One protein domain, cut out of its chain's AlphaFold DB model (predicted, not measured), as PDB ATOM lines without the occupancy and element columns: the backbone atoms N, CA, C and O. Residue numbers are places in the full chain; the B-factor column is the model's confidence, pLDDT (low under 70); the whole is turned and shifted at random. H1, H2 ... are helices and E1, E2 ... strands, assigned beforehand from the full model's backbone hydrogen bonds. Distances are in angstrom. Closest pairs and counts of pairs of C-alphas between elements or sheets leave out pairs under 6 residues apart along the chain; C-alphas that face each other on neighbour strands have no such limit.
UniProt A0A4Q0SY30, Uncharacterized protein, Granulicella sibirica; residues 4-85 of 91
ATOM      1  N   VAL A   4     227.470 200.468 228.021       94.62
ATOM      2  CA  VAL A   4     227.844 201.884 228.040       94.62
ATOM      3  C   VAL A   4     227.707 202.405 229.458       94.62
ATOM      4  O   VAL A   4     226.641 202.278 230.067       94.62
ATOM      5  N   VAL A   5     228.765 203.026 229.967       93.94
ATOM      6  CA  VAL A   5     228.776 203.676 231.277       93.94
ATOM      7  C   VAL A   5     229.135 205.142 231.098       93.94
ATOM      8  O   VAL A   5     230.113 205.469 230.435       93.94
ATOM      9  N   LEU A   6     228.341 206.032 231.693       92.81
ATOM     10  CA  LEU A   6     228.687 207.448 231.768       92.81
ATOM     11  C   LEU A   6     229.590 207.698 232.970       92.81
ATOM     12  O   LEU A   6     229.220 207.365 234.099       92.81
ATOM     13  N   THR A   7     230.730 208.332 232.734       92.12
ATOM     14  CA  THR A   7     231.727 208.632 233.760       92.12
ATOM     15  C   THR A   7     232.138 210.099 233.690       92.12
ATOM     16  O   THR A   7     232.376 210.666 232.626       92.12
ATOM     17  N   GLY A   8     232.184 210.768 234.843       90.75
ATOM     18  CA  GLY A   8     232.806 212.086 234.930       90.75
ATOM     19  C   GLY A   8     234.314 211.904 235.031       90.75
ATOM     20  O   GLY A   8     234.768 211.345 236.029       90.75
ATOM     21  N   ASN A   9     235.074 212.380 234.046       90.69
ATOM     22  CA  ASN A   9     236.533 212.346 234.035       90.69
ATOM     23  C   ASN A   9     237.085 213.657 234.624       90.69
ATOM     24  O   ASN A   9     237.144 214.673 233.922       90.69
ATOM     25  N   PRO A  10     237.484 213.669 235.911       87.12
ATOM     26  CA  PRO A  10     237.961 214.874 236.572       87.12
ATOM     27  C   PRO A  10     239.333 215.334 236.059       87.12
ATOM     28  O   PRO A  10     239.647 216.513 236.171       87.12
ATOM     29  N   GLU A  11     240.146 214.438 235.491       87.06
ATOM     30  CA  GLU A  11     241.465 214.793 234.951       87.06
ATOM     31  C   GLU A  11     241.338 215.563 233.634       87.06
ATOM     32  O   GLU A  11     242.056 216.534 233.401       87.06
ATOM     33  N   ALA A  12     240.388 215.158 232.788       86.69
ATOM     34  CA  ALA A  12     240.082 215.825 231.527       86.69
ATOM     35  C   ALA A  12     238.997 216.915 231.652       86.69
ATOM     36  O   ALA A  12     238.726 217.620 230.675       86.69
ATOM     37  N   GLY A  13     238.368 217.039 232.826       86.94
ATOM     38  CA  GLY A  13     237.300 217.998 233.113       86.94
ATOM     39  C   GLY A  13     236.062 217.814 232.236       86.94
ATOM     40  O   GLY A  13     235.454 218.796 231.818       86.94
ATOM     41  N   ARG A  14     235.714 216.574 231.881       89.12
ATOM     42  CA  ARG A  14     234.646 216.285 230.914       89.12
ATOM     43  C   ARG A  14     233.844 215.052 231.293       89.12
ATOM     44  O   ARG A  14     234.312 214.191 232.031       89.12
ATOM     45  N   LEU A  15     232.639 214.971 230.753       91.25
ATOM     46  CA  LEU A  15     231.837 213.760 230.774       91.25
ATOM     47  C   LEU A  15     232.275 212.826 229.641       91.25
ATOM     48  O   LEU A  15     232.509 213.281 228.521       91.25
ATOM     49  N   GLU A  16     232.336 211.535 229.932       94.12
ATOM     50  CA  GLU A  16     232.692 210.479 228.992       94.12
ATOM     51  C   GLU A  16     231.633 209.373 229.008       94.12
ATOM     52  O   GLU A  16     230.950 209.143 230.007       94.12
ATOM     53  N   ALA A  17     231.484 208.697 227.876       95.44
ATOM     54  CA  ALA A  17     230.779 207.437 227.745       95.44
ATOM     55  C   ALA A  17     231.809 206.353 227.418       95.44
ATOM     56  O   ALA A  17     232.363 206.311 226.317       95.44
ATOM     57  N   GLU A  18     232.072 205.487 228.388       96.00
ATOM     58  CA  GLU A  18     232.929 204.319 228.234       96.00
ATOM     59  C   GLU A  18     232.110 203.188 227.621       96.00
ATOM     60  O   GLU A  18     231.067 202.803 228.156       96.00
ATOM     61  N   VAL A  19     232.570 202.671 226.482       96.50
ATOM     62  CA  VAL A  19     231.925 201.560 225.784       96.50
ATOM     63  C   VAL A  19     232.767 200.310 225.953       96.50
ATOM     64  O   VAL A  19     233.929 200.272 225.538       96.50
ATOM     65  N   CYS A  20     232.157 199.272 226.516       95.25
ATOM     66  CA  CYS A  20     232.776 197.975 226.745       95.25
ATOM     67  C   CYS A  20     232.092 196.890 225.910       95.25
ATOM     68  O   CYS A  20     230.876 196.914 225.702       95.25
ATOM     69  N   ASN A  21     232.864 195.914 225.438       93.62
ATOM     70  CA  ASN A  21     232.308 194.737 224.770       93.62
ATOM     71  C   ASN A  21     231.824 193.678 225.781       93.62
ATOM     72  O   ASN A  21     231.915 193.851 226.994       93.62
ATOM     73  N   GLU A  22     231.353 192.532 225.282       91.62
ATOM     74  CA  GLU A  22     230.839 191.422 226.110       91.62
ATOM     75  C   GLU A  22     231.880 190.794 227.052       91.62
ATOM     76  O   GLU A  22     231.532 190.012 227.935       91.62
ATOM     77  N   ARG A  23     233.165 191.088 226.842       92.56
ATOM     78  CA  ARG A  23     234.273 190.619 227.681       92.56
ATOM     79  C   ARG A  23     234.715 191.662 228.702       92.56
ATOM     80  O   ARG A  23     235.667 191.400 229.429       92.56
ATOM     81  N   TYR A  24     234.018 192.797 228.766       89.69
ATOM     82  CA  TYR A  24     234.385 193.967 229.560       89.69
ATOM     83  C   TYR A  24     235.712 194.610 229.134       89.69
ATOM     84  O   TYR A  24     236.339 195.317 229.921       89.69
ATOM     85  N   ASP A  25     236.130 194.401 227.883       93.62
ATOM     86  CA  ASP A  25     237.233 195.161 227.308       93.62
ATOM     87  C   ASP A  25     236.710 196.535 226.865       93.62
ATOM     88  O   ASP A  25     235.696 196.617 226.163       93.62
ATOM     89  N   LEU A  26     237.417 197.607 227.235       94.62
ATOM     90  CA  LEU A  26     237.131 198.961 226.760       94.62
ATOM     91  C   LEU A  26     237.412 199.042 225.254       94.62
ATOM     92  O   LEU A  26     238.555 198.889 224.816       94.62
ATOM     93  N   VAL A  27     236.377 199.308 224.459       95.81
ATOM     94  CA  VAL A  27     236.488 199.411 222.996       95.81
ATOM     95  C   VAL A  27     236.549 200.854 222.519       95.81
ATOM     96  O   VAL A  27     237.249 201.137 221.542       95.81
ATOM     97  N   ALA A  28     235.870 201.770 223.207       96.75
ATOM     98  CA  ALA A  28     235.894 203.186 222.878       96.75
ATOM     99  C   ALA A  28     235.531 204.072 224.074       96.75
ATOM    100  O   ALA A  28     234.771 203.665 224.951       96.75
ATOM    101  N   ILE A  29     236.022 205.306 224.039       96.25
ATOM    102  CA  ILE A  29     235.545 206.416 224.858       96.25
ATOM    103  C   ILE A  29     234.887 207.423 223.916       96.25
ATOM    104  O   ILE A  29     235.480 207.847 222.923       96.25
ATOM    105  N   VAL A  30     233.649 207.801 224.209       95.31
ATOM    106  CA  VAL A  30     232.914 208.825 223.461       95.31
ATOM    107  C   VAL A  30     232.703 210.027 224.369       95.31
ATOM    108  O   VAL A  30     232.261 209.883 225.503       95.31
ATOM    109  N   TYR A  31     233.001 211.223 223.882       93.19
ATOM    110  CA  TYR A  31     232.774 212.465 224.621       93.19
ATOM    111  C   TYR A  31     232.411 213.588 223.657       93.19
ATOM    112  O   TYR A  31     232.615 213.480 222.450       93.19
ATOM    113  N   GLU A  32     231.879 214.685 224.178       89.50
ATOM    114  CA  GLU A  32     231.596 215.879 223.389       89.50
ATOM    115  C   GLU A  32     232.583 216.996 223.743       89.50
ATOM    116  O   GLU A  32     232.935 217.198 224.907       89.50
ATOM    117  N   ASP A  33     233.054 217.735 222.739       86.31
ATOM    118  CA  ASP A  33     233.783 218.989 222.916       86.31
ATOM    119  C   ASP A  33     233.253 220.097 221.996       86.31
ATOM    120  O   ASP A  33     232.226 219.952 221.337       86.31
ATOM    121  N   ASN A  34     233.936 221.241 221.969       82.31
ATOM    122  CA  ASN A  34     233.548 222.398 221.163       82.31
ATOM    123  C   ASN A  34     233.568 222.143 219.644       82.31
ATOM    124  O   ASN A  34     233.074 222.976 218.885       82.31
ATOM    125  N   THR A  35     234.150 221.032 219.192       86.62
ATOM    126  CA  THR A  35     234.146 220.606 217.788       86.62
ATOM    127  C   THR A  35     233.087 219.540 217.493       86.62
ATOM    128  O   THR A  35     232.922 219.142 216.340       86.62
ATOM    129  N   GLY A  36     232.334 219.122 218.514       86.56
ATOM    130  CA  GLY A  36     231.293 218.104 218.451       86.56
ATOM    131  C   GLY A  36     231.703 216.807 219.143       86.56
ATOM    132  O   GLY A  36     232.610 216.771 219.977       86.56
ATOM    133  N   VAL A  37     231.010 215.726 218.792       90.69
ATOM    134  CA  VAL A  37     231.210 214.406 219.399       90.69
ATOM    135  C   VAL A  37     232.475 213.752 218.856       90.69
ATOM    136  O   VAL A  37     232.624 213.567 217.647       90.69
ATOM    137  N   GLN A  38     233.341 213.341 219.774       93.56
ATOM    138  CA  GLN A  38     234.586 212.636 219.525       93.56
ATOM    139  C   GLN A  38     234.460 211.167 219.929       93.56
ATOM    140  O   GLN A  38     233.733 210.823 220.862       93.56
ATOM    141  N   VAL A  39     235.190 210.300 219.228       95.31
ATOM    142  CA  VAL A  39     235.262 208.861 219.510       95.31
ATOM    143  C   VAL A  39     236.731 208.454 219.569       95.31
ATOM    144  O   VAL A  39     237.398 208.351 218.539       95.31
ATOM    145  N   GLU A  40     237.235 208.204 220.771       95.06
ATOM    146  CA  GLU A  40     238.552 207.620 221.014       95.06
ATOM    147  C   GLU A  40     238.427 206.090 220.970       95.06
ATOM    148  O   GLU A  40     237.789 205.482 221.825       95.06
ATOM    149  N   LYS A  41     239.004 205.442 219.951       94.69
ATOM    150  CA  LYS A  41     238.958 203.976 219.806       94.69
ATOM    151  C   LYS A  41     240.117 203.319 220.559       94.69
ATOM    152  O   LYS A  41     241.275 203.634 220.298       94.69
ATOM    153  N   HIS A  42     239.801 202.356 221.419       91.88
ATOM    154  CA  HIS A  42     240.765 201.535 222.164       91.88
ATOM    155  C   HIS A  42     240.867 200.101 221.618       91.88
ATOM    156  O   HIS A  42     241.875 199.428 221.832       91.88
ATOM    157  N   GLY A  43     239.855 199.651 220.869       83.06
ATOM    158  CA  GLY A  43     239.812 198.346 220.213       83.06
ATOM    159  C   GLY A  43     239.656 198.427 218.692       83.06
ATOM    160  O   GLY A  43     239.476 199.496 218.109       83.06
ATOM    161  N   ALA A  44     239.710 197.260 218.043       83.19
ATOM    162  CA  ALA A  44     239.419 197.111 216.612       83.19
ATOM    163  C   ALA A  44     237.914 196.964 216.314       83.19
ATOM    164  O   ALA A  44     237.520 196.946 215.151       83.19
ATOM    165  N   GLU A  45     237.091 196.816 217.351       88.56
ATOM    166  CA  GLU A  45     235.648 196.635 217.231       88.56
ATOM    167  C   GLU A  45     234.974 197.947 216.809       88.56
ATOM    168  O   GLU A  45     235.302 199.026 217.307       88.56
ATOM    169  N   GLU A  46     234.051 197.863 215.853       87.94
ATOM    170  CA  GLU A  46     233.289 199.024 215.404       87.94
ATOM    171  C   GLU A  46     232.064 199.232 216.291       87.94
ATOM    172  O   GLU A  46     231.347 198.289 216.617       87.94
ATOM    173  N   LEU A  47     231.823 200.490 216.666       91.81
ATOM    174  CA  LEU A  47     230.616 200.879 217.381       91.81
ATOM    175  C   LEU A  47     229.423 200.845 216.416       91.81
ATOM    176  O   LEU A  47     229.501 201.485 215.366       91.81
ATOM    177  N   PRO A  48     228.322 200.163 216.765       93.31
ATOM    178  CA  PRO A  48     227.076 200.257 216.016       93.31
ATOM    179  C   PRO A  48     226.571 201.707 215.920       93.31
ATOM    180  O   PRO A  48     226.649 202.465 216.892       93.31
ATOM    181  N   ASP A  49     226.037 202.102 214.761       92.88
ATOM    182  CA  ASP A  49     225.570 203.479 214.516       92.88
ATOM    183  C   ASP A  49     224.422 203.895 215.450       92.88
ATOM    184  O   ASP A  49     224.359 205.041 215.896       92.88
ATOM    185  N   ASP A  50     223.521 202.965 215.767       94.00
ATOM    186  CA  ASP A  50     222.403 203.162 216.692       94.00
ATOM    187  C   ASP A  50     222.891 203.379 218.128       94.00
ATOM    188  O   ASP A  50     222.422 204.294 218.810       94.00
ATOM    189  N   LEU A  51     223.888 202.601 218.555       93.94
ATOM    190  CA  LEU A  51     224.551 202.781 219.843       93.94
ATOM    191  C   LEU A  51     225.216 204.157 219.924       93.94
ATOM    192  O   LEU A  51     225.006 204.893 220.888       93.94
ATOM    193  N   LEU A  52     225.983 204.526 218.896       93.75
ATOM    194  CA  LEU A  52     226.653 205.820 218.847       93.75
ATOM    195  C   LEU A  52     225.641 206.973 218.848       93.75
ATOM    196  O   LEU A  52     225.866 207.968 219.530       93.75
ATOM    197  N   SER A  53     224.522 206.847 218.129       93.56
ATOM    198  CA  SER A  53     223.444 207.842 218.155       93.56
ATOM    199  C   SER A  53     222.855 207.999 219.558       93.56
ATOM    200  O   SER A  53     222.720 209.124 220.029       93.56
ATOM    201  N   GLY A  54     222.575 206.896 220.258       93.25
ATOM    202  CA  GLY A  54     222.053 206.946 221.626       93.25
ATOM    203  C   GLY A  54     223.022 207.599 222.617       93.25
ATOM    204  O   GLY A  54     222.604 208.375 223.473       93.25
ATOM    205  N   ILE A  55     224.328 207.347 222.469       94.12
ATOM    206  CA  ILE A  55     225.363 208.007 223.280       94.12
ATOM    207  C   ILE A  55     225.376 209.517 223.024       94.12
ATOM    208  O   ILE A  55     225.442 210.298 223.972       94.12
ATOM    209  N   LYS A  56     225.301 209.938 221.754       91.62
ATOM    210  CA  LYS A  56     225.270 211.359 221.377       91.62
ATOM    211  C   LYS A  56     224.086 212.082 222.000       91.62
ATOM    212  O   LYS A  56     224.273 213.144 222.588       91.62
ATOM    213  N   ASP A  57     222.901 211.488 221.903       90.00
ATOM    214  CA  ASP A  57     221.691 212.049 222.494       90.00
ATOM    215  C   ASP A  57     221.879 212.228 224.006       90.00
ATOM    216  O   ASP A  57     221.666 213.319 224.533       90.00
ATOM    217  N   GLU A  58     222.382 211.207 224.704       88.88
ATOM    218  CA  GLU A  58     222.566 211.259 226.155       88.88
ATOM    219  C   GLU A  58     223.625 212.293 226.585       88.88
ATOM    220  O   GLU A  58     223.390 213.033 227.549       88.88
ATOM    221  N   LEU A  59     224.752 212.400 225.869       88.38
ATOM    222  CA  LEU A  59     225.782 213.418 226.124       88.38
ATOM    223  C   LEU A  59     225.239 214.836 225.898       88.38
ATOM    224  O   LEU A  59     225.448 215.695 226.748       88.38
ATOM    225  N   SER A  60     224.457 215.049 224.835       84.00
ATOM    226  CA  SER A  60     223.897 216.367 224.498       84.00
ATOM    227  C   SER A  60     222.890 216.902 225.526       84.00
ATOM    228  O   SER A  60     222.640 218.104 225.592       84.00
ATOM    229  N   THR A  61     222.314 216.026 226.362       83.19
ATOM    230  CA  THR A  61     221.436 216.438 227.476       83.19
ATOM    231  C   THR A  61     222.191 216.925 228.714       83.19
ATOM    232  O   THR A  61     221.562 217.266 229.720       83.19
ATOM    233  N   ARG A  62     223.529 216.925 228.688       82.00
ATOM    234  CA  ARG A  62     224.370 217.321 229.819       82.00
ATOM    235  C   ARG A  62     225.293 218.481 229.445       82.00
ATOM    236  O   ARG A  62     225.763 218.551 228.313       82.00
ATOM    237  N   PRO A  63     225.602 219.377 230.394       73.31
ATOM    238  CA  PRO A  63     226.501 220.488 230.136       73.31
ATOM    239  C   PRO A  63     227.911 219.975 229.867       73.31
ATOM    240  O   PRO A  63     228.507 219.277 230.696       73.31
ATOM    241  N   ASN A  64     228.484 220.392 228.742       72.75
ATOM    242  CA  ASN A  64     229.906 220.225 228.511       72.75
ATOM    243  C   ASN A  64     230.688 221.180 229.418       72.75
ATOM    244  O   ASN A  64     230.665 222.395 229.237       72.75
ATOM    245  N   ARG A  65     231.381 220.610 230.398       77.19
ATOM    246  CA  ARG A  65     232.147 221.354 231.402       77.19
ATOM    247  C   ARG A  65     233.645 221.410 231.101       77.19
ATOM    248  O   ARG A  65     234.409 221.927 231.912       77.19
ATOM    249  N   LYS A  66     234.065 220.939 229.920       76.06
ATOM    250  CA  LYS A  66     235.462 220.980 229.481       76.06
ATOM    251  C   LYS A  66     235.941 222.426 229.403       76.06
ATOM    252  O   LYS A  66     235.451 223.212 228.596       76.06
ATOM    253  N   GLY A  67     236.921 222.763 230.237       69.75
ATOM    254  CA  GLY A  67     237.472 224.116 230.322       69.75
ATOM    255  C   GLY A  67     236.608 225.114 231.097       69.75
ATOM    256  O   GLY A  67     236.932 226.299 231.093       69.75
ATOM    257  N   ILE A  68     235.536 224.664 231.759       73.12
ATOM    258  CA  ILE A  68     234.869 225.445 232.804       73.12
ATOM    259  C   ILE A  68     235.681 225.251 234.085       73.12
ATOM    260  O   ILE A  68     235.960 224.109 234.462       73.12
ATOM    261  N   ASP A  69     236.069 226.354 234.731       68.38
ATOM    262  CA  ASP A  69     236.714 226.294 236.044       68.38
ATOM    263  C   ASP A  69     235.827 225.491 237.000       68.38
ATOM    264  O   ASP A  69     234.598 225.641 236.999       68.38
ATOM    265  N   ASP A  70     236.439 224.612 237.798       70.38
ATOM    266  CA  ASP A  70     235.683 223.912 238.827       70.38
ATOM    267  C   ASP A  70     234.968 224.955 239.710       70.38
ATOM    268  O   ASP A  70     235.465 226.072 239.889       70.38
ATOM    269  N   PRO A  71     233.798 224.649 240.291       70.69
ATOM    270  CA  PRO A  71     233.113 225.590 241.180       70.69
ATOM    271  C   PRO A  71     233.912 225.980 242.445       70.69
ATOM    272  O   PRO A  71     233.385 226.688 243.303       70.69
ATOM    273  N   GLY A  72     235.170 225.542 242.565       75.75
ATOM    274  CA  GLY A  72     236.068 225.752 243.680       75.75
ATOM    275  C   GLY A  72     235.737 224.851 244.865       75.75
ATOM    276  O   GLY A  72     234.603 224.775 245.333       75.75
ATOM    277  N   GLY A  73     236.759 224.192 245.412       82.31
ATOM    278  CA  GLY A  73     236.647 223.473 246.687       82.31
ATOM    279  C   GLY A  73     235.926 222.124 246.614       82.31
ATOM    280  O   GLY A  73     235.557 221.583 247.658       82.31
ATOM    281  N   MET A  74     235.747 221.562 245.416       86.94
ATOM    282  CA  MET A  74     235.254 220.197 245.239       86.94
ATOM    283  C   MET A  74     236.385 219.171 245.391       86.94
ATOM    284  O   MET A  74     237.519 219.378 244.968       86.94
ATOM    285  N   THR A  75     236.073 218.016 245.975       89.44
ATOM    286  CA  THR A  75     236.920 216.818 245.852       89.44
ATOM    287  C   THR A  75     236.807 216.226 244.444       89.44
ATOM    288  O   THR A  75     235.813 216.451 243.758       89.44
ATOM    289  N   LEU A  76     237.765 215.386 244.033       85.69
ATOM    290  CA  LEU A  76     237.710 214.697 242.731       85.69
ATOM    291  C   LEU A  76     236.405 213.910 242.527       85.69
ATOM    292  O   LEU A  76     235.839 213.924 241.438       85.69
ATOM    293  N   GLY A  77     235.898 213.260 243.581       85.56
ATOM    294  CA  GLY A  77     234.626 212.537 243.521       85.56
ATOM    295  C   GLY A  77     233.428 213.470 243.328       85.56
ATOM    296  O   GLY A  77     232.553 213.187 242.517       85.56
ATOM    297  N   GLN A  78     233.408 214.610 244.024       88.88
ATOM    298  CA  GLN A  78     232.364 215.625 243.838       88.88
ATOM    299  C   GLN A  78     232.425 216.254 242.448       88.88
ATOM    300  O   GLN A  78     231.382 216.458 241.841       88.88
ATOM    301  N   TYR A  79     233.626 216.499 241.924       87.00
ATOM    302  CA  TYR A  79     233.804 217.015 240.573       87.00
ATOM    303  C   TYR A  79     233.326 216.005 239.521       87.00
ATOM    304  O   TYR A  79     232.578 216.368 238.622       87.00
ATOM    305  N   SER A  80     233.651 214.716 239.680       86.50
ATOM    306  CA  SER A  80     233.150 213.647 238.802       86.50
ATOM    307  C   SER A  80     231.615 213.565 238.796       86.50
ATOM    308  O   SER A  80     231.004 213.469 237.733       86.50
ATOM    309  N   LEU A  81     230.974 213.682 239.964       87.88
ATOM    310  CA  LEU A  81     229.512 213.731 240.062       87.88
ATOM    311  C   LEU A  81     228.931 214.999 239.435       87.88
ATOM    312  O   LEU A  81     227.937 214.917 238.718       87.88
ATOM    313  N   TRP A  82     229.566 216.149 239.655       86.88
ATOM    314  CA  TRP A  82     229.158 217.410 239.045       86.88
ATOM    315  C   TRP A  82     229.196 217.323 237.519       86.88
ATOM    316  O   TRP A  82     228.245 217.736 236.872       86.88
ATOM    317  N   LEU A  83     230.222 216.696 236.932       86.38
ATOM    318  CA  LEU A  83     230.313 216.460 235.485       86.38
ATOM    319  C   LEU A  83     229.141 215.620 234.933       86.38
ATOM    320  O   LEU A  83     228.775 215.789 233.770       86.38
ATOM    321  N   LEU A  84     228.529 214.761 235.756       87.19
ATOM    322  CA  LEU A  84     227.393 213.901 235.395       87.19
ATOM    323  C   LEU A  84     226.022 214.583 235.529       87.19
ATOM    324  O   LEU A  84     225.033 214.053 235.006       87.19
ATOM    325  N   GLU A  85     225.940 215.720 236.227       85.38
ATOM    326  CA  GLU A  85     224.680 216.432 236.455       85.38
ATOM    327  C   GLU A  85     224.070 216.897 235.127       85.38
ATOM    328  O   GLU A  85     224.754 217.506 234.299       85.38
TER     329      GLU A  85
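AT A GLANCE: This is residues 4 to 85 of the 91 residues of an uncharacterized protein of Granulicella sibirica (UniProt A0A4Q0SY30). Look first for a strongly twisted sheet of four strands in a row, with two helices over one of its faces and the other face bare. H1 lies over the inner strand E3 and H2 over the edge strand E1, and a long link joins these two separate helices. The printed part has 82 residues, with four named strands and then two named helices in the order E1 E2 E3 E4 H1 H2; the sheet's order is E1, E2, E3, E4, all antiparallel, and the class is mixed, helices and strands. The whole is compact, with a radius of gyration of the C-alphas of 13.1 A, yet elongated in outline, spanning 40 by 25 by 17 A.

IN THESE COORDINATES: Find C-alpha 4 at (227.844, 201.884, 228.040), where E1 begins; it takes residues 4 to 9. E2 follows as residues 14 to 20, 18.9 A long from first to last C-alpha. E3, residues 26 to 33, is the longest strand at 20.7 A, and E4, residues 36 to 41, covers 16.1 A. Go on to C-alpha 49 at (225.570, 203.479, 214.516), where H1 begins; it runs through residue 60 over 16.4 A. H2, residues 76 to 84, ends at C-alpha 84 at (227.393, 213.901, 235.395).

HOW THE PARTS SIT: Begin with the sheet, a meander, in which each strand is the antiparallel neighbour of the one before. The hairpin E1 and E2 has N 7 and O 16 within hydrogen-bond range at 2.9 A. In the hairpin E2 and E3, look for N 17 and O 30, 2.8 A apart. In the hairpin E3 and E4, find N 38 and O 31 at 2.8 A. E1 and E4, the edge strands, are apart. The two helices are on the same face of the sheet, making two layers. H1 lies over E3 at a height over the sheet of 8.5 A, slantwise to the strands at 38 degrees to E3 on the local plane; 5 of its C-alphas fall on E3, and with 2 each on E2 and E4 it is only just not over those. Its closest C-alphas to E3 are those of Glu 32 and Leu 59, 6.9 A apart. H2 lies over E1 at a height of 5.8 A, slantwise at 47 degrees on the local plane, and the C-alphas of Gly 8 and Ser 80, the closest, are 4.2 A apart. H1 and H2 are apart. In both helices every O i to N i+4 pair is within hydrogen-bond range.

THE WHOLE: The C-alphas farthest apart are those of Ala 44 and Gly 73, at 40.1 A. The printed part has no cut. Look along residues 61 to 75 for the long link from H1 to H2, which has no named element. The mean pLDDT of the printed part is 88.2; residues 67 and 69 are under 70.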